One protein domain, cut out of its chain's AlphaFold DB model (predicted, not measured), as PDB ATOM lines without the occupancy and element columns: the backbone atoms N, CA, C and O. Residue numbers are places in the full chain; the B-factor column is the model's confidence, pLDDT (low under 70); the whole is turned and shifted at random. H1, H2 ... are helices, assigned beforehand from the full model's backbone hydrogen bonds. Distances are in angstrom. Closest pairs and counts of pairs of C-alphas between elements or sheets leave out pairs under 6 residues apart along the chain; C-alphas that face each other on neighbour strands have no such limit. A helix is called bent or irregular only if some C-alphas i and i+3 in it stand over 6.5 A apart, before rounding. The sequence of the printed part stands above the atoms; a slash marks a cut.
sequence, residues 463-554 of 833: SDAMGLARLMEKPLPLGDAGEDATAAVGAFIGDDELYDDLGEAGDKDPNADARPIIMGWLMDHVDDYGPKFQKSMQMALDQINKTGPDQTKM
ATOM      1  N   SER A 463      56.076 -41.926  -9.584       72.00
ATOM      2  CA  SER A 463      56.642 -41.594  -8.269       72.00
ATOM      3  C   SER A 463      55.547 -41.223  -7.267       72.00
ATOM      4  O   SER A 463      55.608 -41.674  -6.122       72.00
ATOM      5  N   ASP A 464      54.526 -40.477  -7.692       73.88
ATOM      6  CA  ASP A 464      53.397 -40.091  -6.836       73.88
ATOM      7  C   ASP A 464      52.520 -41.302  -6.518       73.88
ATOM      8  O   ASP A 464      52.204 -41.549  -5.356       73.88
ATOM      9  N   ALA A 465      52.217 -42.125  -7.528       78.94
ATOM     10  CA  ALA A 465      51.500 -43.387  -7.357       78.94
ATOM     11  C   ALA A 465      52.214 -44.327  -6.365       78.94
ATOM     12  O   ALA A 465      51.588 -44.916  -5.481       78.94
ATOM     13  N   MET A 466      53.546 -44.423  -6.457       77.69
ATOM     14  CA  MET A 466      54.381 -45.181  -5.520       77.69
ATOM     15  C   MET A 466      54.497 -44.507  -4.142       77.69
ATOM     16  O   MET A 466      54.654 -45.200  -3.139       77.69
ATOM     17  N   GLY A 467      54.432 -43.176  -4.061       73.06
ATOM     18  CA  GLY A 467      54.411 -42.415  -2.810       73.06
ATOM     19  C   GLY A 467      53.119 -42.643  -2.026       73.06
ATOM     20  O   GLY A 467      53.165 -43.031  -0.857       73.06
ATOM     21  N   LEU A 468      51.985 -42.519  -2.712       79.31
ATOM     22  CA  LEU A 468      50.649 -42.844  -2.226       79.31
ATOM     23  C   LEU A 468      50.554 -44.321  -1.801       79.31
ATOM     24  O   LEU A 468      50.099 -44.615  -0.698       79.31
ATOM     25  N   ALA A 469      51.075 -45.258  -2.600       81.25
ATOM     26  CA  ALA A 469      51.097 -46.673  -2.225       81.25
ATOM     27  C   ALA A 469      51.952 -46.959  -0.972       81.25
ATOM     28  O   ALA A 469      51.542 -47.749  -0.120       81.25
ATOM     29  N   ARG A 470      53.102 -46.282  -0.809       78.69
ATOM     30  CA  ARG A 470      53.940 -46.368   0.406       78.69
ATOM     31  C   ARG A 470      53.254 -45.792   1.641       78.69
ATOM     32  O   ARG A 470      53.448 -46.321   2.734       78.69
ATOM     33  N   LEU A 471      52.451 -44.734   1.490       79.62
ATOM     34  CA  LEU A 471      51.638 -44.192   2.583       79.62
ATOM     35  C   LEU A 471      50.666 -45.261   3.114       79.62
ATOM     36  O   LEU A 471      50.532 -45.421   4.326       79.62
ATOM     37  N   MET A 472      50.077 -46.062   2.220       80.00
ATOM     38  CA  MET A 472      49.136 -47.127   2.587       80.00
ATOM     39  C   MET A 472      49.784 -48.394   3.176       80.00
ATOM     40  O   MET A 472      49.057 -49.251   3.678       80.00
ATOM     41  N   GLU A 473      51.115 -48.552   3.186       79.12
ATOM     42  CA  GLU A 473      51.778 -49.733   3.782       79.12
ATOM     43  C   GLU A 473      51.486 -49.881   5.289       79.12
ATOM     44  O   GLU A 473      51.408 -50.994   5.817       79.12
ATOM     45  N   LYS A 474      51.306 -48.763   6.004       78.50
ATOM     46  CA  LYS A 474      51.152 -48.714   7.469       78.50
ATOM     47  C   LYS A 474      49.796 -48.120   7.859       78.50
ATOM     48  O   LYS A 474      49.298 -47.292   7.108       78.50
ATOM     49  N   PRO A 475      49.204 -48.509   9.006       78.19
ATOM     50  CA  PRO A 475      47.981 -47.880   9.506       78.19
ATOM     51  C   PRO A 475      48.135 -46.363   9.573       78.19
ATOM     52  O   PRO A 475      49.080 -45.872  10.197       78.19
ATOM     53  N   LEU A 476      47.218 -45.651   8.924       77.25
ATOM     54  CA  LEU A 476      47.184 -44.194   8.896       77.25
ATOM     55  C   LEU A 476      46.053 -43.761   9.832       77.25
ATOM     56  O   LEU A 476      44.896 -43.952   9.460       77.25
ATOM     57  N   PRO A 477      46.330 -43.254  11.048       77.44
ATOM     58  CA  PRO A 477      45.265 -42.748  11.904       77.44
ATOM     59  C   PRO A 477      44.563 -41.582  11.205       77.44
ATOM     60  O   PRO A 477      45.218 -40.761  10.566       77.44
ATOM     61  N   LEU A 478      43.241 -41.509  11.342       74.62
ATOM     62  CA  LEU A 478      42.459 -40.382  10.835       74.62
ATOM     63  C   LEU A 478      42.880 -39.055  11.477       74.62
ATOM     64  O   LEU A 478      42.983 -38.051  10.778       74.62
ATOM     65  N   GLY A 479      43.179 -39.061  12.776       59.59
ATOM     66  CA  GLY A 479      43.379 -37.844  13.557       59.59
ATOM     67  C   GLY A 479      42.048 -37.223  13.978       59.59
ATOM     68  O   GLY A 479      40.977 -37.638  13.525       59.59
ATOM     69  N   ASP A 480      42.103 -36.244  14.880       55.44
ATOM     70  CA  ASP A 480      40.896 -35.494  15.240       55.44
ATOM     71  C   ASP A 480      40.398 -34.727  14.008       55.44
ATOM     72  O   ASP A 480      41.206 -34.243  13.217       55.44
ATOM     73  N   ALA A 481      39.083 -34.718  13.785       56.66
ATOM     74  CA  ALA A 481      38.449 -34.201  12.568       56.66
ATOM     75  C   ALA A 481      39.109 -34.626  11.225       56.66
ATOM     76  O   ALA A 481      39.018 -33.890  10.242       56.66
ATOM     77  N   GLY A 482      39.778 -35.787  11.167       63.62
ATOM     78  CA  GLY A 482      40.440 -36.296   9.956       63.62
ATOM     79  C   GLY A 482      41.786 -35.635   9.616       63.62
ATOM     80  O   GLY A 482      42.324 -35.873   8.531       63.62
ATOM     81  N   GLU A 483      42.333 -34.793  10.497       53.41
ATOM     82  CA  GLU A 483      43.465 -33.909  10.187       53.41
ATOM     83  C   GLU A 483      44.799 -34.649   9.943       53.41
ATOM     84  O   GLU A 483      45.521 -34.281   9.013       53.41
ATOM     85  N   ASP A 484      45.107 -35.724  10.685       66.38
ATOM     86  CA  ASP A 484      46.337 -36.520  10.486       66.38
ATOM     87  C   ASP A 484      46.337 -37.198   9.101       66.38
ATOM     88  O   ASP A 484      47.348 -37.188   8.391       66.38
ATOM     89  N   ALA A 485      45.198 -37.766   8.689       74.56
ATOM     90  CA  ALA A 485      45.061 -38.415   7.388       74.56
ATOM     91  C   ALA A 485      45.019 -37.406   6.234       74.56
ATOM     92  O   ALA A 485      45.660 -37.632   5.208       74.56
ATOM     93  N   THR A 486      44.325 -36.279   6.420       72.00
ATOM     94  CA  THR A 486      44.230 -35.189   5.435       72.00
ATOM     95  C   THR A 486      45.610 -34.591   5.152       72.00
ATOM     96  O   THR A 486      46.024 -34.494   3.998       72.00
ATOM     97  N   ALA A 487      46.385 -34.283   6.198       63.50
ATOM     98  CA  ALA A 487      47.747 -33.763   6.062       63.50
ATOM     99  C   ALA A 487      48.728 -34.778   5.439       63.50
ATOM    100  O   ALA A 487      49.715 -34.379   4.818       63.50
ATOM    101  N   ALA A 488      48.476 -36.081   5.595       69.56
ATOM    102  CA  ALA A 488      49.309 -37.134   5.021       69.56
ATOM    103  C   ALA A 488      48.966 -37.459   3.555       69.56
ATOM    104  O   ALA A 488      49.878 -37.704   2.764       69.56
ATOM    105  N   VAL A 489      47.679 -37.466   3.185       75.94
ATOM    106  CA  VAL A 489      47.229 -37.750   1.810       75.94
ATOM    107  C   VAL A 489      47.337 -36.525   0.896       75.94
ATOM    108  O   VAL A 489      47.602 -36.689  -0.292       75.94
ATOM    109  N   GLY A 490      47.248 -35.309   1.451       61.41
ATOM    110  CA  GLY A 490      47.291 -34.032   0.725       61.41
ATOM    111  C   GLY A 490      48.577 -33.724  -0.051       61.41
ATOM    112  O   GLY A 490      48.621 -32.747  -0.791       61.41
ATOM    113  N   ALA A 491      49.612 -34.559   0.084       66.06
ATOM    114  CA  ALA A 491      50.804 -34.548  -0.767       66.06
ATOM    115  C   ALA A 491      50.623 -35.309  -2.102       66.06
ATOM    116  O   ALA A 491      51.534 -35.303  -2.927       66.06
ATOM    117  N   PHE A 492      49.486 -35.991  -2.294       76.38
ATOM    118  CA  PHE A 492      49.177 -36.832  -3.460       76.38
ATOM    119  C   PHE A 492      47.732 -36.675  -3.964       76.38
ATOM    120  O   PHE A 492      47.501 -36.785  -5.162       76.38
ATOM    121  N   ILE A 493      46.760 -36.453  -3.071       75.75
ATOM    122  CA  ILE A 493      45.338 -36.266  -3.402       75.75
ATOM    123  C   ILE A 493      44.806 -35.086  -2.589       75.75
ATOM    124  O   ILE A 493      44.861 -35.118  -1.362       75.75
ATOM    125  N   GLY A 494      44.277 -34.066  -3.264       73.75
ATOM    126  CA  GLY A 494      43.693 -32.872  -2.651       73.75
ATOM    127  C   GLY A 494      42.291 -32.591  -3.179       73.75
ATOM    128  O   GLY A 494      42.117 -31.648  -3.951       73.75
ATOM    129  N   ASP A 495      41.328 -33.410  -2.755       73.06
ATOM    130  CA  ASP A 495      39.916 -33.380  -3.160       73.06
ATOM    131  C   ASP A 495      38.991 -32.968  -1.995       73.06
ATOM    132  O   ASP A 495      39.261 -33.327  -0.847       73.06
ATOM    133  N   ASP A 496      37.913 -32.213  -2.270       61.41
ATOM    134  CA  ASP A 496      37.026 -31.713  -1.205       61.41
ATOM    135  C   ASP A 496      35.982 -32.725  -0.704       61.41
ATOM    136  O   ASP A 496      35.558 -32.599   0.444       61.41
ATOM    137  N   GLU A 497      35.645 -33.770  -1.469       69.69
ATOM    138  CA  GLU A 497      34.751 -34.839  -0.994       69.69
ATOM    139  C   GLU A 497      35.529 -35.881  -0.162       69.69
ATOM    140  O   GLU A 497      35.110 -36.202   0.952       69.69
ATOM    141  N   LEU A 498      36.740 -36.282  -0.591       80.50
ATOM    142  CA  LEU A 498      37.643 -37.121   0.221       80.50
ATOM    143  C   LEU A 498      37.939 -36.502   1.597       80.50
ATOM    144  O   LEU A 498      37.981 -37.208   2.606       80.50
ATOM    145  N   TYR A 499      38.184 -35.191   1.649       78.19
ATOM    146  CA  TYR A 499      38.500 -34.502   2.900       78.19
ATOM    147  C   TYR A 499      37.281 -34.394   3.832       78.19
ATOM    148  O   TYR A 499      37.444 -34.535   5.045       78.19
ATOM    149  N   ASP A 500      36.066 -34.206   3.300       69.19
ATOM    150  CA  ASP A 500      34.834 -34.230   4.105       69.19
ATOM    151  C   ASP A 500      34.541 -35.648   4.655       69.19
ATOM    152  O   ASP A 500      34.110 -35.770   5.806       69.19
ATOM    153  N   ASP A 501      34.840 -36.720   3.907       74.81
ATOM    154  CA  ASP A 501      34.673 -38.113   4.363       74.81
ATOM    155  C   ASP A 501      35.732 -38.550   5.390       74.81
ATOM    156  O   ASP A 501      35.398 -39.161   6.412       74.81
ATOM    157  N   LEU A 502      37.009 -38.204   5.170       78.12
ATOM    158  CA  LEU A 502      38.067 -38.367   6.177       78.12
ATOM    159  C   LEU A 502      37.738 -37.562   7.440       78.12
ATOM    160  O   LEU A 502      37.909 -38.064   8.555       78.12
ATOM    161  N   GLY A 503      37.203 -36.353   7.259       69.06
ATOM    162  CA  GLY A 503      36.682 -35.512   8.326       69.06
ATOM    163  C   GLY A 503      35.587 -36.209   9.122       69.06
ATOM    164  O   GLY A 503      35.738 -36.386  10.329       69.06
ATOM    165  N   GLU A 504      34.517 -36.674   8.467       74.12
ATOM    166  CA  GLU A 504      33.400 -37.357   9.129       74.12
ATOM    167  C   GLU A 504      33.810 -38.698   9.783       74.12
ATOM    168  O   GLU A 504      33.205 -39.111  10.777       74.12
ATOM    169  N   ALA A 505      34.833 -39.386   9.274       72.94
ATOM    170  CA  ALA A 505      35.355 -40.598   9.899       72.94
ATOM    171  C   ALA A 505      36.221 -40.305  11.138       72.94
ATOM    172  O   ALA A 505      36.017 -40.934  12.181       72.94
ATOM    173  N   GLY A 506      37.138 -39.334  11.063       71.88
ATOM    174  CA  GLY A 506      37.924 -38.883  12.219       71.88
ATOM    175  C   GLY A 506      37.036 -38.301  13.322       71.88
ATOM    176  O   GLY A 506      37.241 -38.578  14.500       71.88
ATOM    177  N   ASP A 507      35.949 -37.629  12.936       63.25
ATOM    178  CA  ASP A 507      34.874 -37.163  13.821       63.25
ATOM    179  C   ASP A 507      34.165 -38.286  14.615       63.25
ATOM    180  O   ASP A 507      33.438 -37.975  15.569       63.25
ATOM    181  N   LYS A 508      34.327 -39.561  14.222       72.75
ATOM    182  CA  LYS A 508      33.722 -40.753  14.854       72.75
ATOM    183  C   LYS A 508      34.745 -41.581  15.643       72.75
ATOM    184  O   LYS A 508      34.437 -41.997  16.758       72.75
ATOM    185  N   ASP A 509      35.939 -41.810  15.091       76.31
ATOM    186  CA  ASP A 509      37.095 -42.361  15.817       76.31
ATOM    187  C   ASP A 509      38.417 -41.787  15.262       76.31
ATOM    188  O   ASP A 509      38.917 -42.268  14.241       76.31
ATOM    189  N   PRO A 510      39.049 -40.831  15.971       71.38
ATOM    190  CA  PRO A 510      40.343 -40.256  15.594       71.38
ATOM    191  C   PRO A 510      41.506 -41.254  15.467       71.38
ATOM    192  O   PRO A 510      42.577 -40.898  14.977       71.38
ATOM    193  N   ASN A 511      41.351 -42.491  15.952       77.94
ATOM    194  CA  ASN A 511      42.382 -43.532  15.921       77.94
ATOM    195  C   ASN A 511      42.067 -44.645  14.910       77.94
ATOM    196  O   ASN A 511      42.877 -45.565  14.765       77.94
ATOM    197  N   ALA A 512      40.919 -44.585  14.225       77.44
ATOM    198  CA  ALA A 512      40.600 -45.523  13.162       77.44
ATOM    199  C   ALA A 512      41.503 -45.296  11.934       77.44
ATOM    200  O   ALA A 512      42.080 -44.226  11.732       77.44
ATOM    201  N   ASP A 513      41.666 -46.355  11.144       82.94
ATOM    202  CA  ASP A 513      42.560 -46.398   9.986       82.94
ATOM    203  C   ASP A 513      41.881 -45.725   8.783       82.94
ATOM    204  O   ASP A 513      40.832 -46.182   8.337       82.94
ATOM    205  N   ALA A 514      42.471 -44.654   8.257       83.12
ATOM    206  CA  ALA A 514      41.951 -43.864   7.138       83.12
ATOM    207  C   ALA A 514      42.014 -44.598   5.789       83.12
ATOM    208  O   ALA A 514      41.276 -44.284   4.853       83.12
ATOM    209  N   ARG A 515      42.906 -45.589   5.673       85.75
ATOM    210  CA  ARG A 515      43.222 -46.275   4.411       85.75
ATOM    211  C   ARG A 515      42.014 -46.864   3.660       85.75
ATOM    212  O   ARG A 515      42.009 -46.728   2.441       85.75
ATOM    213  N   PRO A 516      40.983 -47.464   4.298       82.69
ATOM    214  CA  PRO A 516      39.809 -47.976   3.588       82.69
ATOM    215  C   PRO A 516      38.954 -46.880   2.934       82.69
ATOM    216  O   PRO A 516      38.283 -47.165   1.949       82.69
ATOM    217  N   ILE A 517      38.989 -45.647   3.454       80.25
ATOM    218  CA  ILE A 517      38.261 -44.494   2.896       80.25
ATOM    219  C   ILE A 517      39.012 -43.964   1.677       80.25
ATOM    220  O   ILE A 517      38.430 -43.841   0.607       80.25
ATOM    221  N   ILE A 518      40.330 -43.764   1.803       82.88
ATOM    222  CA  ILE A 518      41.177 -43.321   0.683       82.88
ATOM    223  C   ILE A 518      41.182 -44.374  -0.440       82.88
ATOM    224  O   ILE A 518      41.133 -44.022  -1.613       82.88
ATOM    225  N   MET A 519      41.179 -45.670  -0.100       81.06
ATOM    226  CA  MET A 519      41.001 -46.749  -1.079       81.06
ATOM    227  C   MET A 519      39.609 -46.763  -1.717       81.06
ATOM    228  O   MET A 519      39.530 -47.034  -2.908       81.06
ATOM    229  N   GLY A 520      38.540 -46.496  -0.957       77.94
ATOM    230  CA  GLY A 520      37.181 -46.384  -1.497       77.94
ATOM    231  C   GLY A 520      37.097 -45.260  -2.524       77.94
ATOM    232  O   GLY A 520      36.844 -45.523  -3.692       77.94
ATOM    233  N   TRP A 521      37.472 -44.041  -2.123       84.56
ATOM    234  CA  TRP A 521      37.524 -42.875  -3.007       84.56
ATOM    235  C   TRP A 521      38.381 -43.124  -4.260       84.56
ATOM    236  O   TRP A 521      37.954 -42.783  -5.359       84.56
ATOM    237  N   LEU A 522      39.548 -43.772  -4.126       79.69
ATOM    238  CA  LEU A 522      40.388 -44.147  -5.273       79.69
ATOM    239  C   LEU A 522      39.712 -45.158  -6.208       79.69
ATOM    240  O   LEU A 522      39.948 -45.097  -7.407       79.69
ATOM    241  N   MET A 523      38.928 -46.105  -5.688       78.44
ATOM    242  CA  MET A 523      38.200 -47.083  -6.508       78.44
ATOM    243  C   MET A 523      36.975 -46.466  -7.186       78.44
ATOM    244  O   MET A 523      36.684 -46.826  -8.322       78.44
ATOM    245  N   ASP A 524      36.294 -45.539  -6.513       75.88
ATOM    246  CA  ASP A 524      35.097 -44.880  -7.031       75.88
ATOM    247  C   ASP A 524      35.438 -43.832  -8.113       75.88
ATOM    248  O   ASP A 524      34.672 -43.677  -9.060       75.88
ATOM    249  N   HIS A 525      36.606 -43.172  -8.029       76.75
ATOM    250  CA  HIS A 525      37.013 -42.095  -8.950       76.75
ATOM    251  C   HIS A 525      38.157 -42.449  -9.924       76.75
ATOM    252  O   HIS A 525      38.605 -41.573 -10.665       76.75
ATOM    253  N   VAL A 526      38.665 -43.693  -9.967       74.75
ATOM    254  CA  VAL A 526      39.784 -44.051 -10.876       74.75
ATOM    255  C   VAL A 526      39.464 -43.767 -12.349       74.75
ATOM    256  O   VAL A 526      40.347 -43.326 -13.083       74.75
ATOM    257  N   ASP A 527      38.207 -43.961 -12.753       71.56
ATOM    258  CA  ASP A 527      37.722 -43.786 -14.128       71.56
ATOM    259  C   ASP A 527      37.105 -42.392 -14.402       71.56
ATOM    260  O   ASP A 527      36.744 -42.102 -15.542       71.56
ATOM    261  N   ASP A 528      37.012 -41.515 -13.392       66.06
ATOM    262  CA  ASP A 528      36.401 -40.171 -13.489       66.06
ATOM    263  C   ASP A 528      37.360 -39.086 -14.032       66.06
ATOM    264  O   ASP A 528      36.944 -37.952 -14.292       66.06
ATOM    265  N   TYR A 529      38.645 -39.413 -14.206       68.00
ATOM    266  CA  TYR A 529      39.693 -38.494 -14.661       68.00
ATOM    267  C   TYR A 529      40.472 -39.064 -15.854       68.00
ATOM    268  O   TYR A 529      40.610 -40.277 -16.004       68.00
ATOM    269  N   GLY A 530      41.039 -38.179 -16.679       63.41
ATOM    270  CA  GLY A 530      41.679 -38.559 -17.941       63.41
ATOM    271  C   GLY A 530      42.861 -39.545 -17.823       63.41
ATOM    272  O   GLY A 530      43.457 -39.692 -16.748       63.41
ATOM    273  N   PRO A 531      43.281 -40.194 -18.935       68.88
ATOM    274  CA  PRO A 531      44.184 -41.355 -18.947       68.88
ATOM    275  C   PRO A 531      45.531 -41.202 -18.222       68.88
ATOM    276  O   PRO A 531      46.140 -42.206 -17.849       68.88
ATOM    277  N   LYS A 532      46.014 -39.969 -18.024       64.69
ATOM    278  CA  LYS A 532      47.193 -39.657 -17.198       64.69
ATOM    279  C   LYS A 532      46.954 -40.047 -15.732       64.69
ATOM    280  O   LYS A 532      47.724 -40.830 -15.176       64.69
ATOM    281  N   PHE A 533      45.852 -39.562 -15.160       73.12
ATOM    282  CA  PHE A 533      45.462 -39.750 -13.762       73.12
ATOM    283  C   PHE A 533      44.836 -41.126 -13.513       73.12
ATOM    284  O   PHE A 533      45.195 -41.791 -12.545       73.12
ATOM    285  N   GLN A 534      43.983 -41.617 -14.422       77.06
ATOM    286  CA  GLN A 534      43.461 -42.990 -14.361       77.06
ATOM    287  C   GLN A 534      44.605 -44.009 -14.244       77.06
ATOM    288  O   GLN A 534      44.589 -44.896 -13.391       77.06
ATOM    289  N   LYS A 535      45.661 -43.858 -15.058       78.19
ATOM    290  CA  LYS A 535      46.814 -44.764 -15.046       78.19
ATOM    291  C   LYS A 535      47.623 -44.680 -13.748       78.19
ATOM    292  O   LYS A 535      48.020 -45.726 -13.235       78.19
ATOM    293  N   SER A 536      47.906 -43.488 -13.225       77.56
ATOM    294  CA  SER A 536      48.678 -43.326 -11.982       77.56
ATOM    295  C   SER A 536      47.891 -43.807 -10.757       77.56
ATOM    296  O   SER A 536      48.444 -44.538  -9.934       77.56
ATOM    297  N   MET A 537      46.593 -43.502 -10.666       80.94
ATOM    298  CA  MET A 537      45.703 -44.020  -9.621       80.94
ATOM    299  C   MET A 537      45.557 -45.541  -9.708       80.94
ATOM    300  O   MET A 537      45.726 -46.222  -8.696       80.94
ATOM    301  N   GLN A 538      45.358 -46.102 -10.908       82.44
ATOM    302  CA  GLN A 538      45.340 -47.552 -11.094       82.44
ATOM    303  C   GLN A 538      46.683 -48.177 -10.703       82.44
ATOM    304  O   GLN A 538      46.680 -49.205 -10.042       82.44
ATOM    305  N   MET A 539      47.829 -47.568 -11.036       80.56
ATOM    306  CA  MET A 539      49.151 -48.043 -10.599       80.56
ATOM    307  C   MET A 539      49.329 -47.977  -9.074       80.56
ATOM    308  O   MET A 539      49.935 -48.887  -8.500       80.56
ATOM    309  N   ALA A 540      48.779 -46.956  -8.409       81.19
ATOM    310  CA  ALA A 540      48.757 -46.868  -6.952       81.19
ATOM    311  C   ALA A 540      47.912 -48.001  -6.351       81.19
ATOM    312  O   ALA A 540      48.423 -48.756  -5.526       81.19
ATOM    313  N   LEU A 541      46.669 -48.188  -6.816       82.50
ATOM    314  CA  LEU A 541      45.795 -49.303  -6.424       82.50
ATOM    315  C   LEU A 541      46.484 -50.656  -6.653       82.50
ATOM    316  O   LEU A 541      46.589 -51.462  -5.732       82.50
ATOM    317  N   ASP A 542      47.049 -50.881  -7.840       81.75
ATOM    318  CA  ASP A 542      47.788 -52.094  -8.198       81.75
ATOM    319  C   ASP A 542      48.961 -52.379  -7.254       81.75
ATOM    320  O   ASP A 542      49.281 -53.543  -7.017       81.75
ATOM    321  N   GLN A 543      49.635 -51.345  -6.748       79.50
ATOM    322  CA  GLN A 543      50.745 -51.483  -5.810       79.50
ATOM    323  C   GLN A 543      50.249 -51.680  -4.370       79.50
ATOM    324  O   GLN A 543      50.771 -52.546  -3.665       79.50
ATOM    325  N   ILE A 544      49.194 -50.978  -3.948       80.31
ATOM    326  CA  ILE A 544      48.512 -51.180  -2.657       80.31
ATOM    327  C   ILE A 544      47.990 -52.624  -2.557       80.31
ATOM    328  O   ILE A 544      48.173 -53.273  -1.528       80.31
ATOM    329  N   ASN A 545      47.460 -53.177  -3.651       75.62
ATOM    330  CA  ASN A 545      47.024 -54.574  -3.769       75.62
ATOM    331  C   ASN A 545      48.182 -55.596  -3.653       75.62
ATOM    332  O   ASN A 545      47.934 -56.774  -3.397       75.62
ATOM    333  N   LYS A 546      49.443 -55.178  -3.856       74.88
ATOM    334  CA  LYS A 546      50.642 -56.048  -3.851       74.88
ATOM    335  C   LYS A 546      51.497 -55.920  -2.589       74.88
ATOM    336  O   LYS A 546      52.098 -56.912  -2.180       74.88
ATOM    337  N   THR A 547      51.597 -54.726  -1.999       64.75
ATOM    338  CA  THR A 547      52.467 -54.443  -0.836       64.75
ATOM    339  C   THR A 547      51.754 -53.813   0.359       64.75
ATOM    340  O   THR A 547      52.388 -53.595   1.390       64.75
ATOM    341  N   GLY A 548      50.456 -53.525   0.248       57.12
ATOM    342  CA  GLY A 548      49.635 -53.026   1.346       57.12
ATOM    343  C   GLY A 548      49.260 -54.095   2.388       57.12
ATOM    344  O   GLY A 548      49.740 -55.233   2.350       57.12
ATOM    345  N   PRO A 549      48.398 -53.736   3.355       56.62
ATOM    346  CA  PRO A 549      47.846 -54.676   4.328       56.62
ATOM    347  C   PRO A 549      46.913 -55.699   3.663       56.62
ATOM    348  O   PRO A 549      46.447 -55.516   2.543       56.62
ATOM    349  N   ASP A 550      46.572 -56.757   4.399       58.00
ATOM    350  CA  ASP A 550      45.564 -57.733   3.976       58.00
ATOM    351  C   ASP A 550      44.171 -57.083   3.865       58.00
ATOM    352  O   ASP A 550      43.446 -56.934   4.853       58.00
ATOM    353  N   GLN A 551      43.813 -56.714   2.636       54.03
ATOM    354  CA  GLN A 551      42.576 -56.015   2.287       54.03
ATOM    355  C   GLN A 551      41.314 -56.800   2.665       54.03
ATOM    356  O   GLN A 551      40.278 -56.191   2.909       54.03
ATOM    357  N   THR A 552      41.388 -58.130   2.820       47.34
ATOM    358  CA  THR A 552      40.240 -58.941   3.275       47.34
ATOM    359  C   THR A 552      39.825 -58.649   4.723       47.34
ATOM    360  O   THR A 552      38.779 -59.114   5.175       47.34
ATOM    361  N   LYS A 553      40.636 -57.871   5.454       46.84
ATOM    362  CA  LYS A 553      40.371 -57.394   6.818       46.84
ATOM    363  C   LYS A 553      39.997 -55.907   6.883       46.84
ATOM    364  O   LYS A 553      39.776 -55.400   7.979       46.84
ATOM    365  N   MET A 554      39.940 -55.211   5.747       55.53
ATOM    366  CA  MET A 554      39.534 -53.809   5.661       55.53
ATOM    367  C   MET A 554      38.074 -53.716   5.223       55.53
ATOM    368  O   MET A 554      37.693 -54.244   4.183       55.53
TER     369      MET A 554
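AT A GLANCE: This is residues 463 to 554 of the 833 residues of an uncharacterized protein of Legionellales bacterium (UniProt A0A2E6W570). Three helices, H3, H4 and H5, stand side by side in a row with H4 in the middle, neighbours running opposite ways; over one side of the row H1 packs on H5 and H2 packs on H3. H1 and H2 only just meet. The printed part has 92 residues with five named helices, H1 to H5 in chain order, and no named strand: all helix. It is compact, with a radius of gyration of the C-alphas of 12.3 A and spans of 35 by 27 by 21 A.

HOW THE PARTS SIT: Begin with the longest helix, H5, residues 531 to 547. Its residues 537 to 541 alone touch H4, residues 515 to 525, closest at C-alphas 537 and 522, 6.9 A apart; this hairpin has a shallow tilt of 33 degrees, only just short of steep. H4 forms another hairpin with H3, residues 496 to 506, at 26 degrees, a shallow tilt; C-alphas 498 and 521 come closest, 6.6 A. H1, residues 463 to 471, touches H5 at C-alphas 465 and 540, 4.5 A, the same way at 36 degrees, only just steep. H2, residues 480 to 489, touches H3 at C-alphas 482 and 503, 4.2 A, opposite ways at a steep 50 degrees. The hairpin H1 and H2 only just touches, with 3 pairs of C-alphas within 8 A, closest 468 and 489, 7.3 A. H2 and H4 are near each other; H3 and H5 are apart. Every O i to N i+4 pair is within hydrogen-bond range in H1, H3 and H4, against 4 of 6 in H2 and 12 of 13 in H5.

IN THESE COORDINATES: Find C-alpha 531 at (44.184, -41.355, -18.947); H5 runs 23.8 A to C-alpha 547. H1 begins at (56.642, -41.594, -8.269). H2 is irregular: C-alphas 481 and 484 are 8.5 A apart.

THE WHOLE: The printed part has no cut and no long link. C-alphas 509 and 531 are farthest apart, 35.5 A. Mean pLDDT of the printed part is 72.7; residues under 70 include 479 to 484 and 547 to 554.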